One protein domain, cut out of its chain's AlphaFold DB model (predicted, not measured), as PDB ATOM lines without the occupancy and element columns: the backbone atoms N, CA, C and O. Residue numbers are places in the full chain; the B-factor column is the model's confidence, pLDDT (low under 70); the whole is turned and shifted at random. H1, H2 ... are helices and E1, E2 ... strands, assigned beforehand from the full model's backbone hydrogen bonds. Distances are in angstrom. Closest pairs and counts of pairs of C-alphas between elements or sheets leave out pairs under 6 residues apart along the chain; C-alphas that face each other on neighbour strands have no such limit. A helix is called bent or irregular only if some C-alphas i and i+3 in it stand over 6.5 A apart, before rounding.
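AT A GLANCE: This is residues 12 to 105 of the 119 residues of an uncharacterized protein of filamentous cyanobacterium CCP3 (UniProt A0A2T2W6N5). A small antiparallel sheet of three strands, E1, E2 and E3, has one long helix, H2, packed slantwise over one face, while a shorter and irregular helix, H1, reaches away from the sheet and meets it just with its residues 26 to 28. Residues 16 to 22, of which 17 to 22 belong to H1, stick out free, and after H2 the last stretch folds back so that residues 102 to 103 run beside the beginning of E3. The printed part has 94 residues, with two named helices and three named strands in the order H1, E1, E2, E3, H2; the sheet's order is E1, E2, E3, antiparallel throughout, and the class is mixed, helices and strands. The whole is compact, with a radius of gyration of the C-alphas of 13.8 A, and its C-alphas span 34 by 31 by 24 A.

IN THESE COORDINATES: The printed part begins at Asp 12, and H1 takes residues 17 to 28, from C-alpha 17 at (-24.977, -1.768, 8.234) over 17.8 A to C-alpha 28. H1 is irregular: C-alphas 18 and 21 are 7.5 A apart, where about 5 A is found in a regular helix. E1 follows with residues 34 to 38, 13.0 A long. E2 takes residues 44 to 50 and is 18.1 A long, and E3 takes residues 66 to 72, 19.5 A, beginning with C-alpha 66 at (-42.995, 18.759, -3.054). H2, the longest helix, takes residues 82 to 97 and measures 22.0 A, ending with C-alpha 97 at (-50.264, 17.112, 0.349).

HOW THE PARTS SIT: The strands E1, E2 and E3 form a meander, each strand the antiparallel neighbour of the one before, with E1 and E3 as edge strands and E2 as the inner strand. E1 and E2 are a hairpin with 151 degrees between their directions; N 35 and O 48 are within hydrogen-bond range at 2.8 A, and so are N 37 and O 46 at 2.8 A. E2 and E3 are a hairpin too, with 162 degrees between their directions; here N 47 and O 71 are 2.8 A apart and N 71 and O 47 are 3.0 A apart. The sheet's C-alphas lie up to 3.6 A off the best plane through all of them. H2 is on the sheet at a height over the sheet of 8.6 A, and it lies over E2 and E3. On the local plane its line and that of E2 stand at 46 degrees, and it runs slantwise to the strands. This arrangement has two layers, with a helix on one face of a sheet. The closest C-alphas of E2 and H2 are those of Cys 48 and Val 89, 7.1 A apart; those of E3 and H2 are Leu 66 and Ala 93, 7.9 A apart. H1 only grazes the sheet with its residues 26 to 28; the closest C-alphas of H1 and E1 are those of Leu 27 and Phe 34, 6.1 A apart. H1 and H2 are apart. Residues 66 to 67 of E3 pair with residues 102 to 103, parallel, outside the named strands. In H2 every O i to N i+4 pair is within hydrogen-bond range; in H1 4 of 8 are, beside 6 of 9 O i to N i+3 pairs.

THE WHOLE: The two C-alphas farthest apart are those of Gln 41 and Ser 62, at 39.7 A, and the C-alphas of Asp 12 and Met 105 are 14.9 A apart. The printed part has no cut. The links from H1 to E1 and from E1 to E2 are tight, that from E3 to H2 is short, and that from E2 to E3 is long, with the 15 residues 51 to 65. The mean pLDDT of the printed part is 90.0, and residues 17 to 21, in H1, are under 70.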
ATOM      1  N   ASP A  12     -24.345   2.202  -4.803       83.31
ATOM      2  CA  ASP A  12     -24.351   3.482  -4.076       83.31
ATOM      3  C   ASP A  12     -25.524   3.663  -3.088       83.31
ATOM      4  O   ASP A  12     -25.398   4.437  -2.126       83.31
ATOM      5  N   TYR A  13     -26.631   2.938  -3.295       83.44
ATOM      6  CA  TYR A  13     -27.824   2.935  -2.437       83.44
ATOM      7  C   TYR A  13     -27.788   1.897  -1.309       83.44
ATOM      8  O   TYR A  13     -28.724   1.837  -0.508       83.44
ATOM      9  N   ASN A  14     -26.741   1.072  -1.225       86.06
ATOM     10  CA  ASN A  14     -26.579   0.146  -0.110       86.06
ATOM     11  C   ASN A  14     -26.462   0.920   1.203       86.06
ATOM     12  O   ASN A  14     -25.639   1.830   1.339       86.06
ATOM     13  N   LEU A  15     -27.297   0.542   2.171       78.44
ATOM     14  CA  LEU A  15     -27.211   1.088   3.515       78.44
ATOM     15  C   LEU A  15     -25.964   0.539   4.204       78.44
ATOM     16  O   LEU A  15     -25.658  -0.652   4.127       78.44
ATOM     17  N   ASP A  16     -25.265   1.427   4.897       75.06
ATOM     18  CA  ASP A  16     -24.164   1.057   5.770       75.06
ATOM     19  C   ASP A  16     -24.737   0.356   7.010       75.06
ATOM     20  O   ASP A  16     -25.494   0.958   7.780       75.06
ATOM     21  N   ALA A  17     -24.428  -0.933   7.168       66.81
ATOM     22  CA  ALA A  17     -24.977  -1.768   8.234       66.81
ATOM     23  C   ALA A  17     -24.623  -1.222   9.627       66.81
ATOM     24  O   ALA A  17     -25.439  -1.311  10.550       66.81
ATOM     25  N   ASP A  18     -23.471  -0.562   9.754       68.88
ATOM     26  CA  ASP A  18     -23.004   0.019  11.011       68.88
ATOM     27  C   ASP A  18     -23.822   1.260  11.412       68.88
ATOM     28  O   ASP A  18     -23.923   1.596  12.592       68.88
ATOM     29  N   LYS A  19     -24.509   1.894  10.450       68.75
ATOM     30  CA  LYS A  19     -25.372   3.076  10.659       68.75
ATOM     31  C   LYS A  19     -26.849   2.740  10.851       68.75
ATOM     32  O   LYS A  19     -27.680   3.629  11.024       68.75
ATOM     33  N   SER A  20     -27.189   1.453  10.854       67.06
ATOM     34  CA  SER A  20     -28.549   0.941  11.064       67.06
ATOM     35  C   SER A  20     -29.274   1.592  12.253       67.06
ATOM     36  O   SER A  20     -30.420   2.033  12.129       67.06
ATOM     37  N   HIS A  21     -28.597   1.704  13.395       67.56
ATOM     38  CA  HIS A  21     -29.153   2.240  14.641       67.56
ATOM     39  C   HIS A  21     -29.580   3.716  14.540       67.56
ATOM     40  O   HIS A  21     -30.516   4.124  15.223       67.56
ATOM     41  N   GLU A  22     -28.948   4.498  13.663       71.75
ATOM     42  CA  GLU A  22     -29.258   5.917  13.440       71.75
ATOM     43  C   GLU A  22     -30.387   6.111  12.417       71.75
ATOM     44  O   GLU A  22     -31.173   7.054  12.511       71.75
ATOM     45  N   ILE A  23     -30.514   5.185  11.462       78.75
ATOM     46  CA  ILE A  23     -31.511   5.253  10.385       78.75
ATOM     47  C   ILE A  23     -32.920   4.956  10.917       78.75
ATOM     48  O   ILE A  23     -33.890   5.585  10.499       78.75
ATOM     49  N   SER A  24     -33.065   4.007  11.849       80.81
ATOM     50  CA  SER A  24     -34.399   3.573  12.292       80.81
ATOM     51  C   SER A  24     -35.234   4.687  12.942       80.81
ATOM     52  O   SER A  24     -36.401   4.800  12.568       80.81
ATOM     53  N   PRO A  25     -34.710   5.513  13.876       87.62
ATOM     54  CA  PRO A  25     -35.463   6.636  14.439       87.62
ATOM     55  C   PRO A  25     -35.830   7.688  13.389       87.62
ATOM     56  O   PRO A  25     -36.926   8.238  13.433       87.62
ATOM     57  N   TYR A  26     -34.940   7.929  12.423       88.12
ATOM     58  CA  TYR A  26     -35.168   8.889  11.346       88.12
ATOM     59  C   TYR A  26     -36.358   8.487  10.463       88.12
ATOM     60  O   TYR A  26     -37.227   9.311  10.191       88.12
ATOM     61  N   LEU A  27     -36.450   7.209  10.080       86.94
ATOM     62  CA  LEU A  27     -37.536   6.699   9.234       86.94
ATOM     63  C   LEU A  27     -38.917   6.728   9.908       86.94
ATOM     64  O   LEU A  27     -39.927   6.747   9.212       86.94
ATOM     65  N   VAL A  28     -38.978   6.685  11.243       89.38
ATOM     66  CA  VAL A  28     -40.251   6.663  11.989       89.38
ATOM     67  C   VAL A  28     -40.646   8.023  12.560       89.38
ATOM     68  O   VAL A  28     -41.752   8.145  13.085       89.38
ATOM     69  N   ASP A  29     -39.783   9.040  12.470       92.62
ATOM     70  CA  ASP A  29     -40.144  10.406  12.851       92.62
ATOM     71  C   ASP A  29     -41.195  10.943  11.859       92.62
ATOM     72  O   ASP A  29     -40.902  11.086  10.665       92.62
ATOM     73  N   PRO A  30     -42.413  11.292  12.322       91.25
ATOM     74  CA  PRO A  30     -43.464  11.823  11.458       91.25
ATOM     75  C   PRO A  30     -43.059  13.076  10.671       91.25
ATOM     76  O   PRO A  30     -43.678  13.371   9.652       91.25
ATOM     77  N   LYS A  31     -42.041  13.822  11.122       92.81
ATOM     78  CA  LYS A  31     -41.522  15.007  10.419       92.81
ATOM     79  C   LYS A  31     -40.835  14.675   9.097       92.81
ATOM     80  O   LYS A  31     -40.787  15.541   8.230       92.81
ATOM     81  N   ASN A  32     -40.311  13.459   8.958       93.06
ATOM     82  CA  ASN A  32     -39.616  13.014   7.750       93.06
ATOM     83  C   ASN A  32     -40.564  12.348   6.734       93.06
ATOM     84  O   ASN A  32     -40.159  12.061   5.613       93.06
ATOM     85  N   ASP A  33     -41.826  12.133   7.127       95.62
ATOM     86  CA  ASP A  33     -42.951  11.739   6.271       95.62
ATOM     87  C   ASP A  33     -42.663  10.549   5.340       95.62
ATOM     88  O   ASP A  33     -42.913  10.591   4.131       95.62
ATOM     89  N   PHE A  34     -42.131   9.475   5.924       95.31
ATOM     90  CA  PHE A  34     -41.884   8.210   5.242       95.31
ATOM     91  C   PHE A  34     -43.127   7.319   5.183       95.31
ATOM     92  O   PHE A  34     -43.894   7.200   6.139       95.31
ATOM     93  N   TRP A  35     -43.273   6.614   4.062       94.75
ATOM     94  CA  TRP A  35     -44.367   5.689   3.791       94.75
ATOM     95  C   TRP A  35     -43.850   4.398   3.171       94.75
ATOM     96  O   TRP A  35     -42.970   4.406   2.312       94.75
ATOM     97  N   ALA A  36     -44.441   3.276   3.576       94.31
ATOM     98  CA  ALA A  36     -44.194   1.987   2.948       94.31
ATOM     99  C   ALA A  36     -44.960   1.867   1.622       94.31
ATOM    100  O   ALA A  36     -46.136   2.224   1.533       94.31
ATOM    101  N   ILE A  37     -44.311   1.290   0.613       95.19
ATOM    102  CA  ILE A  37     -44.943   0.868  -0.637       95.19
ATOM    103  C   ILE A  37     -45.183  -0.636  -0.533       95.19
ATOM    104  O   ILE A  37     -44.234  -1.425  -0.496       95.19
ATOM    105  N   LEU A  38     -46.455  -1.022  -0.472       95.12
ATOM    106  CA  LEU A  38     -46.878  -2.414  -0.345       95.12
ATOM    107  C   LEU A  38     -47.494  -2.916  -1.653       95.12
ATOM    108  O   LEU A  38     -48.201  -2.172  -2.340       95.12
ATOM    109  N   ASN A  39     -47.264  -4.185  -1.986       93.25
ATOM    110  CA  ASN A  39     -48.007  -4.839  -3.060       93.25
ATOM    111  C   ASN A  39     -49.417  -5.258  -2.607       93.25
ATOM    112  O   ASN A  39     -49.835  -5.031  -1.471       93.25
ATOM    113  N   ARG A  40     -50.171  -5.894  -3.512       92.38
ATOM    114  CA  ARG A  40     -51.546  -6.349  -3.237       92.38
ATOM    115  C   ARG A  40     -51.625  -7.418  -2.147       92.38
ATOM    116  O   ARG A  40     -52.684  -7.586  -1.556       92.38
ATOM    117  N   GLN A  41     -50.534  -8.137  -1.905       95.50
ATOM    118  CA  GLN A  41     -50.402  -9.151  -0.863       95.50
ATOM    119  C   GLN A  41     -49.967  -8.543   0.483       95.50
ATOM    120  O   GLN A  41     -49.870  -9.265   1.470       95.50
ATOM    121  N   GLY A  42     -49.733  -7.226   0.547       94.25
ATOM    122  CA  GLY A  42     -49.258  -6.536   1.746       94.25
ATOM    123  C   GLY A  42     -47.748  -6.645   1.968       94.25
ATOM    124  O   GLY A  42     -47.264  -6.284   3.037       94.25
ATOM    125  N   GLU A  43     -46.988  -7.126   0.984       94.44
ATOM    126  CA  GLU A  43     -45.537  -7.273   1.095       94.44
ATOM    127  C   GLU A  43     -44.827  -5.960   0.761       94.44
ATOM    128  O   GLU A  43     -45.211  -5.243  -0.167       94.44
ATOM    129  N   LEU A  44     -43.746  -5.670   1.489       93.25
ATOM    130  CA  LEU A  44     -42.928  -4.480   1.279       93.25
ATOM    131  C   LEU A  44     -42.153  -4.569  -0.045       93.25
ATOM    132  O   LEU A  44     -41.261  -5.410  -0.201       93.25
ATOM    133  N   GLU A  45     -42.463  -3.668  -0.974       95.00
ATOM    134  CA  GLU A  45     -41.759  -3.514  -2.255       95.00
ATOM    135  C   GLU A  45     -40.885  -2.255  -2.308       95.00
ATOM    136  O   GLU A  45     -40.021  -2.143  -3.175       95.00
ATOM    137  N   GLY A  46     -41.091  -1.304  -1.400       93.25
ATOM    138  CA  GLY A  46     -40.415  -0.014  -1.444       93.25
ATOM    139  C   GLY A  46     -40.774   0.883  -0.267       93.25
ATOM    140  O   GLY A  46     -41.571   0.518   0.599       93.25
ATOM    141  N   PHE A  47     -40.228   2.086  -0.285       93.50
ATOM    142  CA  PHE A  47     -40.649   3.203   0.548       93.50
ATOM    143  C   PHE A  47     -40.606   4.500  -0.263       93.50
ATOM    144  O   PHE A  47     -39.922   4.587  -1.288       93.50
ATOM    145  N   CYS A  48     -41.322   5.513   0.204       95.38
ATOM    146  CA  CYS A  48     -41.171   6.883  -0.266       95.38
ATOM    147  C   CYS A  48     -41.156   7.869   0.901       95.38
ATOM    148  O   CYS A  48     -41.618   7.544   1.993       95.38
ATOM    149  N   SER A  49     -40.628   9.062   0.653       95.62
ATOM    150  CA  SER A  49     -40.634  10.194   1.580       95.62
ATOM    151  C   SER A  49     -41.143  11.447   0.873       95.62
ATOM    152  O   SER A  49     -41.009  11.579  -0.351       95.62
ATOM    153  N   PHE A  50     -41.747  12.358   1.635       96.06
ATOM    154  CA  PHE A  50     -42.250  13.634   1.133       96.06
ATOM    155  C   PHE A  50     -41.614  14.799   1.898       96.06
ATOM    156  O   PHE A  50     -41.791  14.943   3.104       96.06
ATOM    157  N   GLY A  51     -40.896  15.668   1.188       94.19
ATOM    158  CA  GLY A  51     -40.189  16.807   1.770       94.19
ATOM    159  C   GLY A  51     -38.672  16.647   1.723       94.19
ATOM    160  O   GLY A  51     -38.130  16.108   0.764       94.19
ATOM    161  N   ALA A  52     -37.980  17.164   2.741       92.38
ATOM    162  CA  ALA A  52     -36.535  17.403   2.693       92.38
ATOM    163  C   ALA A  52     -35.683  16.150   2.411       92.38
ATOM    164  O   ALA A  52     -34.627  16.273   1.804       92.38
ATOM    165  N   ASP A  53     -36.145  14.957   2.790       91.06
ATOM    166  CA  ASP A  53     -35.449  13.698   2.487       91.06
ATOM    167  C   ASP A  53     -35.385  13.389   0.975       91.06
ATOM    168  O   ASP A  53     -34.440  12.769   0.497       91.06
ATOM    169  N   GLY A  54     -36.338  13.897   0.184       90.44
ATOM    170  CA  GLY A  54     -36.324  13.794  -1.279       90.44
ATOM    171  C   GLY A  54     -35.310  14.712  -1.976       90.44
ATOM    172  O   GLY A  54     -35.220  14.705  -3.206       90.44
ATOM    173  N   GLN A  55     -34.567  15.526  -1.223       92.25
ATOM    174  CA  GLN A  55     -33.576  16.463  -1.744       92.25
ATOM    175  C   GLN A  55     -32.181  15.823  -1.768       92.25
ATOM    176  O   GLN A  55     -31.708  15.268  -0.781       92.25
ATOM    177  N   ALA A  56     -31.471  15.954  -2.888       85.88
ATOM    178  CA  ALA A  56     -30.057  15.605  -2.994       85.88
ATOM    179  C   ALA A  56     -29.143  16.828  -2.796       85.88
ATOM    180  O   ALA A  56     -29.514  17.976  -3.068       85.88
ATOM    181  N   SER A  57     -27.901  16.576  -2.383       84.56
ATOM    182  CA  SER A  57     -26.868  17.615  -2.308       84.56
ATOM    183  C   SER A  57     -26.637  18.266  -3.678       84.56
ATOM    184  O   SER A  57     -26.525  17.573  -4.687       84.56
ATOM    185  N   GLY A  58     -26.556  19.600  -3.709       84.94
ATOM    186  CA  GLY A  58     -26.321  20.374  -4.936       84.94
ATOM    187  C   GLY A  58     -27.559  20.656  -5.799       84.94
ATOM    188  O   GLY A  58     -27.409  21.221  -6.878       84.94
ATOM    189  N   GLY A  59     -28.767  20.288  -5.354       85.50
ATOM    190  CA  GLY A  59     -30.011  20.649  -6.046       85.50
ATOM    191  C   GLY A  59     -30.476  22.090  -5.786       85.50
ATOM    192  O   GLY A  59     -30.131  22.692  -4.769       85.50
ATOM    193  N   ASP A  60     -31.291  22.627  -6.700       89.38
ATOM    194  CA  ASP A  60     -31.999  23.904  -6.533       89.38
ATOM    195  C   ASP A  60     -33.439  23.662  -6.050       89.38
ATOM    196  O   ASP A  60     -34.281  23.092  -6.754       89.38
ATOM    197  N   TYR A  61     -33.718  24.132  -4.834       92.31
ATOM    198  CA  TYR A  61     -35.004  23.980  -4.152       92.31
ATOM    199  C   TYR A  61     -35.756  25.309  -3.993       92.31
ATOM    200  O   TYR A  61     -36.713  25.384  -3.228       92.31
ATOM    201  N   SER A  62     -35.346  26.355  -4.721       92.12
ATOM    202  CA  SER A  62     -35.967  27.686  -4.666       92.12
ATOM    203  C   SER A  62     -37.402  27.700  -5.206       92.12
ATOM    204  O   SER A  62     -38.272  28.395  -4.675       92.12
ATOM    205  N   ALA A  63     -37.678  26.889  -6.231       92.62
ATOM    206  CA  ALA A  63     -39.023  26.687  -6.750       92.62
ATOM    207  C   ALA A  63     -39.865  25.840  -5.784       92.62
ATOM    208  O   ALA A  63     -39.435  24.774  -5.326       92.62
ATOM    209  N   LYS A  64     -41.100  26.292  -5.528       93.25
ATOM    210  CA  LYS A  64     -42.067  25.597  -4.675       93.25
ATOM    211  C   LYS A  64     -42.552  24.308  -5.346       93.25
ATOM    212  O   LYS A  64     -43.428  24.344  -6.204       93.25
ATOM    213  N   ALA A  65     -42.040  23.179  -4.878       95.81
ATOM    214  CA  ALA A  65     -42.483  21.839  -5.240       95.81
ATOM    215  C   ALA A  65     -42.417  20.927  -4.010       95.81
ATOM    216  O   ALA A  65     -41.702  21.227  -3.054       95.81
ATOM    217  N   LEU A  66     -43.172  19.829  -4.028       96.56
ATOM    218  CA  LEU A  66     -42.995  18.759  -3.054       96.56
ATOM    219  C   LEU A  66     -41.887  17.826  -3.540       96.56
ATOM    220  O   LEU A  66     -42.016  17.223  -4.607       96.56
ATOM    221  N   ASP A  67     -40.821  17.725  -2.758       96.50
ATOM    222  CA  ASP A  67     -39.706  16.820  -3.013       96.50
ATOM    223  C   ASP A  67     -40.075  15.386  -2.622       96.50
ATOM    224  O   ASP A  67     -40.720  15.165  -1.595       96.50
ATOM    225  N   ILE A  68     -39.704  14.421  -3.460       95.94
ATOM    226  CA  ILE A  68     -40.067  13.012  -3.292       95.94
ATOM    227  C   ILE A  68     -38.810  12.142  -3.345       95.94
ATOM    228  O   ILE A  68     -38.119  12.110  -4.367       95.94
ATOM    229  N   GLY A  69     -38.577  11.380  -2.275       93.56
ATOM    230  CA  GLY A  69     -37.637  10.260  -2.255       93.56
ATOM    231  C   GLY A  69     -38.353   8.941  -2.550       93.56
ATOM    232  O   GLY A  69     -39.484   8.735  -2.108       93.56
ATOM    233  N   ILE A  70     -37.722   8.036  -3.308       92.81
ATOM    234  CA  ILE A  70     -38.245   6.685  -3.576       92.81
ATOM    235  C   ILE A  70     -37.106   5.669  -3.471       92.81
ATOM    236  O   ILE A  70     -36.103   5.788  -4.173       92.81
ATOM    237  N   GLY A  71     -37.298   4.638  -2.649       90.44
ATOM    238  CA  GLY A  71     -36.440   3.455  -2.587       90.44
ATOM    239  C   GLY A  71     -37.238   2.198  -2.921       90.44
ATOM    240  O   GLY A  71     -38.311   1.984  -2.363       90.44
ATOM    241  N   ILE A  72     -36.732   1.358  -3.826       92.31
ATOM    242  CA  ILE A  72     -37.403   0.129  -4.278       92.31
ATOM    243  C   ILE A  72     -36.547  -1.074  -3.935       92.31
ATOM    244  O   ILE A  72     -35.345  -1.059  -4.172       92.31
ATOM    245  N   ARG A  73     -37.183  -2.140  -3.456       91.88
ATOM    246  CA  ARG A  73     -36.518  -3.391  -3.106       91.88
ATOM    247  C   ARG A  73     -35.590  -3.882  -4.213       91.88
ATOM    248  O   ARG A  73     -35.976  -3.925  -5.382       91.88
ATOM    249  N   SER A  74     -34.368  -4.266  -3.841       90.56
ATOM    250  CA  SER A  74     -33.288  -4.492  -4.805       90.56
ATOM    251  C   SER A  74     -33.574  -5.601  -5.825       90.56
ATOM    252  O   SER A  74     -33.219  -5.450  -6.991       90.56
ATOM    253  N   ASP A  75     -34.295  -6.662  -5.447       90.44
ATOM    254  CA  ASP A  75     -34.708  -7.745  -6.355       90.44
ATOM    255  C   ASP A  75     -35.779  -7.324  -7.384       90.44
ATOM    256  O   ASP A  75     -36.019  -8.058  -8.349       90.44
ATOM    257  N   LEU A  76     -36.423  -6.165  -7.196       91.06
ATOM    258  CA  LEU A  76     -37.457  -5.609  -8.078       91.06
ATOM    259  C   LEU A  76     -36.916  -4.544  -9.046       91.06
ATOM    260  O   LEU A  76     -37.598  -4.196 -10.018       91.06
ATOM    261  N   VAL A  77     -35.697  -4.049  -8.818       89.88
ATOM    262  CA  VAL A  77     -35.021  -3.102  -9.717       89.88
ATOM    263  C   VAL A  77     -34.717  -3.777 -11.063       89.88
ATOM    264  O   VAL A  77     -34.520  -4.986 -11.149       89.88
ATOM    265  N   GLY A  78     -34.750  -3.008 -12.157       85.94
ATOM    266  CA  GLY A  78     -34.471  -3.515 -13.510       85.94
ATOM    267  C   GLY A  78     -35.620  -4.284 -14.180       85.94
ATOM    268  O   GLY A  78     -35.501  -4.669 -15.338       85.94
ATOM    269  N   ARG A  79     -36.771  -4.457 -13.514       89.00
ATOM    270  CA  ARG A  79     -37.929  -5.207 -14.054       89.00
ATOM    271  C   ARG A  79     -38.949  -4.364 -14.830       89.00
ATOM    272  O   ARG A  79     -40.085  -4.786 -15.015       89.00
ATOM    273  N   GLY A  80     -38.602  -3.133 -15.214       90.19
ATOM    274  CA  GLY A  80     -39.505  -2.237 -15.957       90.19
ATOM    275  C   GLY A  80     -40.700  -1.682 -15.160       90.19
ATOM    276  O   GLY A  80     -41.577  -1.046 -15.738       90.19
ATOM    277  N   ARG A  81     -40.743  -1.870 -13.832       90.25
ATOM    278  CA  ARG A  81     -41.857  -1.424 -12.964       90.25
ATOM    279  C   ARG A  81     -41.743   0.024 -12.469       90.25
ATOM    280  O   ARG A  81     -42.663   0.516 -11.825       90.25
ATOM    281  N   GLY A  82     -40.659   0.734 -12.793       89.62
ATOM    282  CA  GLY A  82     -40.377   2.080 -12.262       89.62
ATOM    283  C   GLY A  82     -41.518   3.085 -12.461       89.62
ATOM    284  O   GLY A  82     -41.873   3.806 -11.531       89.62
ATOM    285  N   LYS A  83     -42.166   3.068 -13.633       92.25
ATOM    286  CA  LYS A  83     -43.322   3.934 -13.917       92.25
ATOM    287  C   LYS A  83     -44.487   3.691 -12.954       92.25
ATOM    288  O   LYS A  83     -45.107   4.651 -12.514       92.25
ATOM    289  N   GLN A  84     -44.766   2.432 -12.613       93.44
ATOM    290  CA  GLN A  84     -45.870   2.078 -11.715       93.44
ATOM    291  C   GLN A  84     -45.627   2.628 -10.308       93.44
ATOM    292  O   GLN A  84     -46.527   3.225  -9.722       93.44
ATOM    293  N   TYR A  85     -44.401   2.486  -9.796       94.62
ATOM    294  CA  TYR A  85     -44.026   3.045  -8.498       94.62
ATOM    295  C   TYR A  85     -44.107   4.572  -8.492       94.62
ATOM    296  O   TYR A  85     -44.738   5.145  -7.608       94.62
ATOM    297  N   ALA A  86     -43.541   5.228  -9.508       93.75
ATOM    298  CA  ALA A  86     -43.574   6.683  -9.616       93.75
ATOM    299  C   ALA A  86     -45.012   7.229  -9.676       93.75
ATOM    300  O   ALA A  86     -45.319   8.210  -9.004       93.75
ATOM    301  N   GLN A  87     -45.903   6.579 -10.432       94.88
ATOM    302  CA  GLN A  87     -47.315   6.967 -10.514       94.88
ATOM    303  C   GLN A  87     -48.027   6.825  -9.166       94.88
ATOM    304  O   GLN A  87     -48.653   7.781  -8.717       94.88
ATOM    305  N   ALA A  88     -47.877   5.682  -8.491       94.62
ATOM    306  CA  ALA A  88     -48.511   5.452  -7.193       94.62
ATOM    307  C   ALA A  88     -48.061   6.481  -6.140       94.62
ATOM    308  O   ALA A  88     -48.885   7.030  -5.404       94.62
ATOM    309  N   VAL A  89     -46.760   6.787  -6.098       96.06
ATOM    310  CA  VAL A  89     -46.209   7.784  -5.170       96.06
ATOM    311  C   VAL A  89     -46.688   9.195  -5.525       96.06
ATOM    312  O   VAL A  89     -47.093   9.935  -4.631       96.06
ATOM    313  N   ALA A  90     -46.710   9.563  -6.809       95.31
ATOM    314  CA  ALA A  90     -47.186  10.873  -7.253       95.31
ATOM    315  C   ALA A  90     -48.677  11.092  -6.949       95.31
ATOM    316  O   ALA A  90     -49.063  12.155  -6.461       95.31
ATOM    317  N   GLU A  91     -49.523  10.089  -7.193       94.88
ATOM    318  CA  GLU A  91     -50.950  10.138  -6.858       94.88
ATOM    319  C   GLU A  91     -51.164  10.333  -5.355       94.88
ATOM    320  O   GLU A  91     -51.957  11.185  -4.938       94.88
ATOM    321  N   GLN A  92     -50.406   9.602  -4.534       94.38
ATOM    322  CA  GLN A  92     -50.464   9.742  -3.085       94.38
ATOM    323  C   GLN A  92     -49.982  11.124  -2.624       94.38
ATOM    324  O   GLN A  92     -50.640  11.748  -1.787       94.38
ATOM    325  N   ALA A  93     -48.896  11.634  -3.208       94.88
ATOM    326  CA  ALA A  93     -48.360  12.964  -2.936       94.88
ATOM    327  C   ALA A  93     -49.400  14.061  -3.218       94.88
ATOM    328  O   ALA A  93     -49.685  14.903  -2.362       94.88
ATOM    329  N   MET A  94     -50.034  14.013  -4.393       94.44
ATOM    330  CA  MET A  94     -51.083  14.961  -4.783       94.44
ATOM    331  C   MET A  94     -52.296  14.878  -3.853       94.44
ATOM    332  O   MET A  94     -52.797  15.908  -3.401       94.44
ATOM    333  N   LYS A  95     -52.749  13.667  -3.514       94.38
ATOM    334  CA  LYS A  95     -53.917  13.462  -2.647       94.38
ATOM    335  C   LYS A  95     -53.673  13.935  -1.213       94.38
ATOM    336  O   LYS A  95     -54.530  14.603  -0.635       94.38
ATOM    337  N   LYS A  96     -52.525  13.577  -0.633       93.69
ATOM    338  CA  LYS A  96     -52.199  13.821   0.779       93.69
ATOM    339  C   LYS A  96     -51.740  15.258   1.027       93.69
ATOM    340  O   LYS A  96     -52.192  15.875   1.987       93.69
ATOM    341  N   HIS A  97     -50.896  15.801   0.151       93.50
ATOM    342  CA  HIS A  97     -50.264  17.112   0.349       93.50
ATOM    343  C   HIS A  97     -50.904  18.231  -0.467       93.50
ATOM    344  O   HIS A  97     -50.518  19.389  -0.308       93.50
ATOM    345  N   ARG A  98     -51.867  17.912  -1.347       91.75
ATOM    346  CA  ARG A  98     -52.445  18.871  -2.308       91.75
ATOM    347  C   ARG A  98     -51.356  19.589  -3.114       91.75
ATOM    348  O   ARG A  98     -51.472  20.774  -3.424       91.75
ATOM    349  N   ALA A  99     -50.269  18.874  -3.402       88.88
ATOM    350  CA  ALA A  99     -49.118  19.423  -4.093       88.88
ATOM    351  C   ALA A  99     -49.490  19.767  -5.542       88.88
ATOM    352  O   ALA A  99     -50.077  18.954  -6.251       88.88
ATOM    353  N   GLN A 100     -49.141  20.980  -5.973       90.25
ATOM    354  CA  GLN A 100     -49.363  21.449  -7.347       90.25
ATOM    355  C   GLN A 100     -48.186  21.127  -8.272       90.25
ATOM    356  O   GLN A 100     -48.344  21.077  -9.487       90.25
ATOM    357  N   GLN A 101     -47.004  20.923  -7.689       94.38
ATOM    358  CA  GLN A 101     -45.780  20.544  -8.381       94.38
ATOM    359  C   GLN A 101     -45.049  19.500  -7.543       94.38
ATOM    360  O   GLN A 101     -44.980  19.625  -6.317       94.38
ATOM    361  N   LEU A 102     -44.516  18.485  -8.214       95.25
ATOM    362  CA  LEU A 102     -43.722  17.417  -7.619       95.25
ATOM    363  C   LEU A 102     -42.317  17.475  -8.209       95.25
ATOM    364  O   LEU A 102     -42.162  17.738  -9.404       95.25
ATOM    365  N   ARG A 103     -41.307  17.203  -7.388       95.38
ATOM    366  CA  ARG A 103     -39.908  17.147  -7.806       95.38
ATOM    367  C   ARG A 103     -39.287  15.849  -7.306       95.38
ATOM    368  O   ARG A 103     -39.479  15.455  -6.163       95.38
ATOM    369  N   VAL A 104     -38.550  15.190  -8.188       90.12
ATOM    370  CA  VAL A 104     -37.715  14.030  -7.871       90.12
ATOM    371  C   VAL A 104     -36.307  14.387  -8.303       90.12
ATOM    372  O   VAL A 104     -36.121  14.870  -9.421       90.12
ATOM    373  N   MET A 105     -35.329  14.140  -7.438       82.44
ATOM    374  CA  MET A 105     -33.923  14.285  -7.783       82.44
ATOM    375  C   MET A 105     -33.289  12.904  -7.915       82.44
ATOM    376  O   MET A 105     -33.399  12.065  -7.025       82.44
TER     377      MET A 105